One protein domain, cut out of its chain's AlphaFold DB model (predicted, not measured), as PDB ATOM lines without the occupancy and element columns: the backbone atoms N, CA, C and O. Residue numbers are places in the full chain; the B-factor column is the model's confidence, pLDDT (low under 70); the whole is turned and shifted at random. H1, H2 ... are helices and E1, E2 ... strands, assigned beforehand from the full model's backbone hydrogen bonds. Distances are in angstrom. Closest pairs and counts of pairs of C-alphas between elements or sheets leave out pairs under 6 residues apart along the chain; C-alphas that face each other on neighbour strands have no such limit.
ATOM      1  N   TRP A   5     183.101  80.582  90.826       92.25
ATOM      2  CA  TRP A   5     183.618  79.569  89.902       92.25
ATOM      3  C   TRP A   5     184.644  78.695  90.601       92.25
ATOM      4  O   TRP A   5     185.292  79.151  91.537       92.25
ATOM      5  N   SER A   6     184.819  77.465  90.132       93.88
ATOM      6  CA  SER A   6     185.909  76.591  90.565       93.88
ATOM      7  C   SER A   6     186.589  75.925  89.378       93.88
ATOM      8  O   SER A   6     185.922  75.546  88.418       93.88
ATOM      9  N   ILE A   7     187.896  75.727  89.487       95.31
ATOM     10  CA  ILE A   7     188.721  74.931  88.585       95.31
ATOM     11  C   ILE A   7     189.220  73.733  89.382       95.31
ATOM     12  O   ILE A   7     189.761  73.919  90.471       95.31
ATOM     13  N   SER A   8     189.049  72.528  88.852       95.19
ATOM     14  CA  SER A   8     189.514  71.285  89.478       95.19
ATOM     15  C   SER A   8     190.371  70.487  88.505       95.19
ATOM     16  O   SER A   8     189.987  70.356  87.345       95.19
ATOM     17  N   VAL A   9     191.500  69.948  88.971       95.50
ATOM     18  CA  VAL A   9     192.457  69.180  88.155       95.50
ATOM     19  C   VAL A   9     192.379  67.698  88.486       95.50
ATOM     20  O   VAL A   9     192.415  67.312  89.654       95.50
ATOM     21  N   TYR A  10     192.324  66.866  87.451       95.56
ATOM     22  CA  TYR A  10     192.253  65.413  87.550       95.56
ATOM     23  C   TYR A  10     193.415  64.758  86.802       95.56
ATOM     24  O   TYR A  10     193.877  65.258  85.775       95.56
ATOM     25  N   ASN A  11     193.872  63.607  87.293       94.75
ATOM     26  CA  ASN A  11     194.815  62.754  86.572       94.75
ATOM     27  C   ASN A  11     194.151  62.069  85.360       94.75
ATOM     28  O   ASN A  11     192.937  62.151  85.155       94.75
ATOM     29  N   ALA A  12     194.938  61.311  84.594       96.12
ATOM     30  CA  ALA A  12     194.455  60.536  83.443       96.12
ATOM     31  C   ALA A  12     193.353  59.508  83.770       96.12
ATOM     32  O   ALA A  12     192.676  59.013  82.873       96.12
ATOM     33  N   LYS A  13     193.167  59.170  85.052       95.44
ATOM     34  CA  LYS A  13     192.131  58.255  85.547       95.44
ATOM     35  C   LYS A  13     190.911  58.993  86.111       95.44
ATOM     36  O   LYS A  13     190.028  58.343  86.659       95.44
ATOM     37  N   VAL A  14     190.847  60.319  85.963       91.44
ATOM     38  CA  VAL A  14     189.746  61.179  86.429       91.44
ATOM     39  C   VAL A  14     189.633  61.241  87.964       91.44
ATOM     40  O   VAL A  14     188.562  61.453  88.525       91.44
ATOM     41  N   PHE A  15     190.753  61.084  88.675       93.44
ATOM     42  CA  PHE A  15     190.830  61.248  90.131       93.44
ATOM     43  C   PHE A  15     191.696  62.448  90.514       93.44
ATOM     44  O   PHE A  15     192.581  62.857  89.761       93.44
ATOM     45  N   PHE A  16     191.473  62.980  91.718       91.69
ATOM     46  CA  PHE A  16     192.432  63.889  92.338       91.69
ATOM     47  C   PHE A  16     193.710  63.127  92.672       91.69
ATOM     48  O   PHE A  16     193.693  62.155  93.428       91.69
ATOM     49  N   GLU A  17     194.818  63.571  92.088       90.12
ATOM     50  CA  GLU A  17     196.134  63.021  92.380       90.12
ATOM     51  C   GLU A  17     196.678  63.665  93.645       90.12
ATOM     52  O   GLU A  17     196.771  64.892  93.707       90.12
ATOM     53  N   LYS A  18     197.080  62.854  94.628       88.50
ATOM     54  CA  LYS A  18     197.755  63.353  95.828       88.50
ATOM     55  C   LYS A  18     199.004  64.143  95.425       88.50
ATOM     56  O   LYS A  18     199.814  63.664  94.641       88.50
ATOM     57  N   ASN A  19     199.171  65.332  95.995       86.06
ATOM     58  CA  ASN A  19     200.342  66.167  95.765       86.06
ATOM     59  C   ASN A  19     200.751  66.916  97.036       86.06
ATOM     60  O   ASN A  19     199.938  67.099  97.945       86.06
ATOM     61  N   ASP A  20     202.003  67.367  97.074       84.50
ATOM     62  CA  ASP A  20     202.601  68.030  98.241       84.50
ATOM     63  C   ASP A  20     202.026  69.430  98.510       84.50
ATOM     64  O   ASP A  20     202.235  69.996  99.580       84.50
ATOM     65  N   PHE A  21     201.260  69.976  97.563       80.62
ATOM     66  CA  PHE A  21     200.631  71.292  97.655       80.62
ATOM     67  C   PHE A  21     199.194  71.223  98.191       80.62
ATOM     68  O   PHE A  21     198.577  72.265  98.398       80.62
ATOM     69  N   ALA A  22     198.641  70.013  98.376       78.75
ATOM     70  CA  ALA A  22     197.216  69.772  98.632       78.75
ATOM     71  C   ALA A  22     196.288  70.552  97.668       78.75
ATOM     72  O   ALA A  22     195.155  70.902  98.005       78.75
ATOM     73  N   ALA A  23     196.782  70.842  96.461       80.12
ATOM     74  CA  ALA A  23     196.129  71.692  95.481       80.12
ATOM     75  C   ALA A  23     195.439  70.814  94.436       80.12
ATOM     76  O   ALA A  23     196.091  70.214  93.581       80.12
ATOM     77  N   HIS A  24     194.111  70.719  94.524       86.00
ATOM     78  CA  HIS A  24     193.280  69.959  93.574       86.00
ATOM     79  C   HIS A  24     192.127  70.787  93.005       86.00
ATOM     80  O   HIS A  24     191.630  70.489  91.919       86.00
ATOM     81  N   SER A  25     191.708  71.828  93.733       89.50
ATOM     82  CA  SER A  25     190.689  72.770  93.292       89.50
ATOM     83  C   SER A  25     190.986  74.186  93.789       89.50
ATOM     84  O   SER A  25     191.437  74.369  94.918       89.50
ATOM     85  N   ILE A  26     190.724  75.181  92.944       92.06
ATOM     86  CA  ILE A  26     190.854  76.617  93.217       92.06
ATOM     87  C   ILE A  26     189.543  77.278  92.795       92.06
ATOM     88  O   ILE A  26     188.939  76.892  91.797       92.06
ATOM     89  N   ASN A  27     189.092  78.274  93.546       92.56
ATOM     90  CA  ASN A  27     187.908  79.066  93.227       92.56
ATOM     91  C   ASN A  27     188.197  80.555  93.439       92.56
ATOM     92  O   ASN A  27     189.194  80.902  94.065       92.56
ATOM     93  N   ASN A  28     187.322  81.450  92.980       88.69
ATOM     94  CA  ASN A  28     187.532  82.898  93.136       88.69
ATOM     95  C   ASN A  28     187.551  83.408  94.584       88.69
ATOM     96  O   ASN A  28     187.865  84.575  94.792       88.69
ATOM     97  N   LEU A  29     187.170  82.591  95.569       88.56
ATOM     98  CA  LEU A  29     187.236  82.962  96.985       88.56
ATOM     99  C   LEU A  29     188.612  82.650  97.586       88.56
ATOM    100  O   LEU A  29     189.020  83.313  98.535       88.56
ATOM    101  N   THR A  30     189.312  81.639  97.063       90.38
ATOM    102  CA  THR A  30     190.630  81.204  97.556       90.38
ATOM    103  C   THR A  30     191.781  81.583  96.630       90.38
ATOM    104  O   THR A  30     192.926  81.633  97.079       90.38
ATOM    105  N   ALA A  31     191.496  81.858  95.356       92.62
ATOM    106  CA  ALA A  31     192.476  82.315  94.384       92.62
ATOM    107  C   ALA A  31     192.972  83.722  94.728       92.62
ATOM    108  O   ALA A  31     192.196  84.588  95.141       92.62
ATOM    109  N   LYS A  32     194.260  83.973  94.499       93.50
ATOM    110  CA  LYS A  32     194.818  85.324  94.572       93.50
ATOM    111  C   LYS A  32     194.660  86.011  93.213       93.50
ATOM    112  O   LYS A  32     195.153  85.457  92.231       93.50
ATOM    113  N   PRO A  33     193.980  87.164  93.140       93.69
ATOM    114  CA  PRO A  33     193.867  87.914  91.899       93.69
ATOM    115  C   PRO A  33     195.174  88.641  91.570       93.69
ATOM    116  O   PRO A  33     195.946  89.000  92.464       93.69
ATOM    117  N   ASP A  34     195.373  88.893  90.284       92.12
ATOM    118  CA  ASP A  34     196.400  89.785  89.761       92.12
ATOM    119  C   ASP A  34     196.019  91.258  90.009       92.12
ATOM    120  O   ASP A  34     194.913  91.580  90.456       92.12
ATOM    121  N   ALA A  35     196.940  92.184  89.731       92.75
ATOM    122  CA  ALA A  35     196.740  93.613  90.002       92.75
ATOM    123  C   ALA A  35     195.557  94.233  89.229       92.75
ATOM    124  O   ALA A  35     194.986  95.229  89.674       92.75
ATOM    125  N   ASP A  36     195.181  93.648  88.092       92.69
ATOM    126  CA  ASP A  36     194.036  94.050  87.271       92.69
ATOM    127  C   ASP A  36     192.722  93.346  87.667       92.69
ATOM    128  O   ASP A  36     191.678  93.577  87.052       92.69
ATOM    129  N   GLY A  37     192.751  92.502  88.704       90.25
ATOM    130  CA  GLY A  37     191.609  91.716  89.167       90.25
ATOM    131  C   GLY A  37     191.348  90.439  88.365       90.25
ATOM    132  O   GLY A  37     190.370  89.743  88.655       90.25
ATOM    133  N   SER A  38     192.186  90.114  87.377       91.25
ATOM    134  CA  SER A  38     192.166  88.816  86.701       91.25
ATOM    135  C   SER A  38     192.788  87.720  87.579       91.25
ATOM    136  O   SER A  38     193.242  87.974  88.694       91.25
ATOM    137  N   PHE A  39     192.740  86.472  87.112       91.94
ATOM    138  CA  PHE A  39     193.314  85.334  87.824       91.94
ATOM    139  C   PHE A  39     194.203  84.533  86.881       91.94
ATOM    140  O   PHE A  39     193.705  83.810  86.017       91.94
ATOM    141  N   SER A  40     195.510  84.606  87.095       92.19
ATOM    142  CA  SER A  40     196.468  83.699  86.469       92.19
ATOM    143  C   SER A  40     196.518  82.373  87.227       92.19
ATOM    144  O   SER A  40     196.696  82.363  88.446       92.19
ATOM    145  N   ILE A  41     196.350  81.256  86.512       93.00
ATOM    146  CA  ILE A  41     196.425  79.888  87.047       93.00
ATOM    147  C   ILE A  41     197.538  79.145  86.310       93.00
ATOM    148  O   ILE A  41     197.498  79.041  85.083       93.00
ATOM    149  N   LEU A  42     198.510  78.613  87.047       93.94
ATOM    150  CA  LEU A  42     199.608  77.834  86.482       93.94
ATOM    151  C   LEU A  42     199.344  76.335  86.640       93.94
ATOM    152  O   LEU A  42     199.105  75.847  87.745       93.94
ATOM    153  N   PHE A  43     199.426  75.608  85.529       93.75
ATOM    154  CA  PHE A  43     199.315  74.154  85.474       93.75
ATOM    155  C   PHE A  43     200.695  73.553  85.181       93.75
ATOM    156  O   PHE A  43     201.171  73.610  84.049       93.75
ATOM    157  N   GLY A  44     201.336  72.961  86.190       92.19
ATOM    158  CA  GLY A  44     202.696  72.425  86.080       92.19
ATOM    159  C   GLY A  44     203.783  73.490  85.912       92.19
ATOM    160  O   GLY A  44     203.527  74.682  86.016       92.19
ATOM    161  N   GLY A  45     205.016  73.047  85.665       89.88
ATOM    162  CA  GLY A  45     206.179  73.936  85.592       89.88
ATOM    163  C   GLY A  45     206.730  74.322  86.968       89.88
ATOM    164  O   GLY A  45     206.550  73.590  87.941       89.88
ATOM    165  N   ASP A  46     207.444  75.448  87.028       88.50
ATOM    166  CA  ASP A  46     208.018  75.978  88.267       88.50
ATOM    167  C   ASP A  46     206.966  76.803  89.035       88.50
ATOM    168  O   ASP A  46     206.509  77.828  88.524       88.50
ATOM    169  N   PRO A  47     206.570  76.396  90.255       85.50
ATOM    170  CA  PRO A  47     205.603  77.141  91.057       85.50
ATOM    171  C   PRO A  47     206.169  78.438  91.660       85.50
ATOM    172  O   PRO A  47     205.426  79.149  92.344       85.50
ATOM    173  N   ALA A  48     207.462  78.746  91.487       84.00
ATOM    174  CA  ALA A  48     208.121  79.884  92.121       84.00
ATOM    175  C   ALA A  48     207.356  81.204  91.908       84.00
ATOM    176  O   ALA A  48     207.300  81.767  90.818       84.00
ATOM    177  N   GLY A  49     206.774  81.715  92.997       78.12
ATOM    178  CA  GLY A  49     206.069  82.996  93.013       78.12
ATOM    179  C   GLY A  49     204.646  82.974  92.450       78.12
ATOM    180  O   GLY A  49     204.002  84.020  92.470       78.12
ATOM    181  N   VAL A  50     204.122  81.822  92.011       85.50
ATOM    182  CA  VAL A  50     202.757  81.728  91.473       85.50
ATOM    183  C   VAL A  50     201.784  81.238  92.549       85.50
ATOM    184  O   VAL A  50     201.852  80.083  92.970       85.50
ATOM    185  N   PRO A  51     200.851  82.086  93.016       86.12
ATOM    186  CA  PRO A  51     199.976  81.735  94.131       86.12
ATOM    187  C   PRO A  51     198.873  80.735  93.767       86.12
ATOM    188  O   PRO A  51     198.403  80.015  94.644       86.12
ATOM    189  N   ASN A  52     198.456  80.694  92.499       92.62
ATOM    190  CA  ASN A  52     197.408  79.801  92.017       92.62
ATOM    191  C   ASN A  52     198.038  78.712  91.142       92.62
ATOM    192  O   ASN A  52     198.106  78.839  89.919       92.62
ATOM    193  N   TYR A  53     198.542  77.664  91.780       93.25
ATOM    194  CA  TYR A  53     199.296  76.606  91.118       93.25
ATOM    195  C   TYR A  53     198.612  75.247  91.267       93.25
ATOM    196  O   TYR A  53     198.178  74.873  92.359       93.25
ATOM    197  N   PHE A  54     198.583  74.489  90.174       93.50
ATOM    198  CA  PHE A  54     198.240  73.077  90.165       93.50
ATOM    199  C   PHE A  54     199.426  72.238  89.693       93.50
ATOM    200  O   PHE A  54     199.852  72.383  88.544       93.50
ATOM    201  N   PRO A  55     199.918  71.291  90.508       92.00
ATOM    202  CA  PRO A  55     200.773  70.240  89.987       92.00
ATOM    203  C   PRO A  55     199.949  69.342  89.059       92.00
ATOM    204  O   PRO A  55     198.855  68.892  89.409       92.00
ATOM    205  N   ILE A  56     200.481  69.079  87.869       93.69
ATOM    206  CA  ILE A  56     199.839  68.242  86.852       93.69
ATOM    207  C   ILE A  56     200.587  66.925  86.673       93.69
ATOM    208  O   ILE A  56     201.775  66.806  86.973       93.69
ATOM    209  N   THR A  57     199.880  65.931  86.151       93.62
ATOM    210  CA  THR A  57     200.432  64.622  85.788       93.62
ATOM    211  C   THR A  57     200.288  64.385  84.290       93.62
ATOM    212  O   THR A  57     199.535  65.079  83.611       93.62
ATOM    213  N   SER A  58     201.005  63.403  83.742       94.31
ATOM    214  CA  SER A  58     200.810  63.032  82.336       94.31
ATOM    215  C   SER A  58     199.363  62.589  82.086       94.31
ATOM    216  O   SER A  58     198.809  61.803  82.856       94.31
ATOM    217  N   GLY A  59     198.746  63.116  81.023       94.56
ATOM    218  CA  GLY A  59     197.347  62.844  80.672       94.56
ATOM    219  C   GLY A  59     196.307  63.513  81.578       94.56
ATOM    220  O   GLY A  59     195.164  63.064  81.613       94.56
ATOM    221  N   TRP A  60     196.685  64.550  82.331       95.94
ATOM    222  CA  TRP A  60     195.757  65.326  83.158       95.94
ATOM    223  C   TRP A  60     194.638  65.998  82.348       95.94
ATOM    224  O   TRP A  60     194.745  66.219  81.142       95.94
ATOM    225  N   ASN A  61     193.568  66.363  83.048       95.62
ATOM    226  CA  ASN A  61     192.506  67.231  82.548       95.62
ATOM    227  C   ASN A  61     192.019  68.166  83.664       95.62
ATOM    228  O   ASN A  61     192.376  67.992  84.832       95.62
ATOM    229  N   TYR A  62     191.204  69.157  83.311       95.62
ATOM    230  CA  TYR A  62     190.574  70.038  84.284       95.62
ATOM    231  C   TYR A  62     189.119  70.329  83.937       95.62
ATOM    232  O   TYR A  62     188.721  70.319  82.773       95.62
ATOM    233  N   THR A  63     188.346  70.638  84.972       95.25
ATOM    234  CA  THR A  63     186.941  71.027  84.859       95.25
ATOM    235  C   THR A  63     186.750  72.409  85.447       95.25
ATOM    236  O   THR A  63     187.234  72.693  86.544       95.25
ATOM    237  N   VAL A  64     185.994  73.245  84.738       94.44
ATOM    238  CA  VAL A  64     185.541  74.544  85.232       94.44
ATOM    239  C   VAL A  64     184.052  74.460  85.550       94.44
ATOM    240  O   VAL A  64     183.235  74.198  84.670       94.44
ATOM    241  N   CYS A  65     183.692  74.713  86.804       93.44
ATOM    242  CA  CYS A  65     182.302  74.807  87.241       93.44
ATOM    243  C   CYS A  65     181.951  76.269  87.501       93.44
ATOM    244  O   CYS A  65     182.620  76.947  88.281       93.44
ATOM    245  N   LEU A  66     180.883  76.753  86.870       92.69
ATOM    246  CA  LEU A  66     180.368  78.108  87.056       92.69
ATOM    247  C   LEU A  66     179.059  78.024  87.848       92.69
ATOM    248  O   LEU A  66     178.065  77.488  87.360       92.69
ATOM    249  N   TYR A  67     179.044  78.538  89.075       91.88
ATOM    250  CA  TYR A  67     177.873  78.512  89.949       91.88
ATOM    251  C   TYR A  67     177.106  79.825  89.809       91.88
ATOM    252  O   TYR A  67     177.629  80.891  90.124       91.88
ATOM    253  N   ARG A  68     175.848  79.740  89.354       91.81
ATOM    254  CA  ARG A  68     175.022  80.901  88.959       91.81
ATOM    255  C   ARG A  68     175.713  81.755  87.875       91.81
ATOM    256  O   ARG A  68     176.025  82.928  88.112       91.81
ATOM    257  N   PRO A  69     175.982  81.167  86.691       91.12
ATOM    258  CA  PRO A  69     176.548  81.911  85.580       91.12
ATOM    259  C   PRO A  69     175.558  82.966  85.082       91.12
ATOM    260  O   PRO A  69     174.342  82.771  85.127       91.12
ATOM    261  N   LYS A  70     176.086  84.090  84.592       91.00
ATOM    262  CA  LYS A  70     175.258  85.108  83.940       91.00
ATOM    263  C   LYS A  70     174.801  84.624  82.558       91.00
ATOM    264  O   LYS A  70     175.338  83.654  82.016       91.00
ATOM    265  N   LYS A  71     173.817  85.315  81.976       93.50
ATOM    266  CA  LYS A  71     173.210  84.956  80.686       93.50
ATOM    267  C   LYS A  71     174.236  84.867  79.552       93.50
ATOM    268  O   LYS A  71     174.046  84.053  78.660       93.50
ATOM    269  N   GLU A  72     175.314  85.642  79.623       93.12
ATOM    270  CA  GLU A  72     176.399  85.705  78.638       93.12
ATOM    271  C   GLU A  72     177.156  84.378  78.486       93.12
ATOM    272  O   GLU A  72     177.626  84.040  77.405       93.12
ATOM    273  N   VAL A  73     177.249  83.605  79.571       91.12
ATOM    274  CA  VAL A  73     177.824  82.253  79.551       91.12
ATOM    275  C   VAL A  73     176.849  81.284  78.879       91.12
ATOM    276  O   VAL A  73     177.247  80.445  78.082       91.12
ATOM    277  N   ILE A  74     175.557  81.400  79.207       90.75
ATOM    278  CA  ILE A  74     174.503  80.481  78.750       90.75
ATOM    279  C   ILE A  74     174.209  80.677  77.258       90.75
ATOM    280  O   ILE A  74     173.949  79.714  76.548       90.75
ATOM    281  N   ASN A  75     174.231  81.922  76.783       94.69
ATOM    282  CA  ASN A  75     174.011  82.265  75.378       94.69
ATOM    283  C   ASN A  75     175.309  82.276  74.546       94.69
ATOM    284  O   ASN A  75     175.281  82.744  73.411       94.69
ATOM    285  N   GLU A  76     176.427  81.826  75.127       92.38
ATOM    286  CA  GLU A  76     177.750  81.717  74.500       92.38
ATOM    287  C   GLU A  76     178.376  83.021  73.974       92.38
ATOM    288  O   GLU A  76     179.374  82.983  73.253       92.38
TER     289      GLU A  76
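This is residues 5 to 76 of the 87 residues of the protein "DUF1214 domain-containing protein" of Desulfobacterium autotrophicum (strain ATCC 43914 / DSM 3382 / HRM2) (UniProt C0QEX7). Little regular structure: a small antiparallel sheet, E2-E1-E3, has a long looping stretch, residues 28 to 60, spread out to one side, and residues 70 to 76, holding the short helix H1, stick out free. The 72 printed residues run E1, E2, E3, H1; the class is mixed, with only 19 residues in named elements. The whole is flat, 37 by 31 by 17 A, and only just compact, close to loose, with radius of gyration of the C-alphas 13.4 A.

E1, residues 5 to 10, starts at C-alpha (183.618, 79.569, 89.902) and spans 16.7 A. E2 is residues 25 to 27; E3, residues 61 to 66, spans 16.9 A. H1, residues 71 to 74, ends at C-alpha (174.503, 80.481, 78.750).

Inner strand E1 is antiparallel to E3 at 162 degrees, with N 6 and O 65 2.9 A apart, within hydrogen-bond range. E1 and E2 form a hairpin, antiparallel at 167 degrees, with N 7 and O 26 at 2.8 A, within range. H1 is not on the sheet, and is too short for an O i to N i+4 pair. Residues 42 to 43 pair parallel with 53 to 54.

The C-alphas of Asp 20 and Asn 75, the two farthest apart, are 39.3 A apart. Links E1 to E2 and E2 to E3 are long. The printed part has no cut, and no printed residue is under 70 in pLDDT.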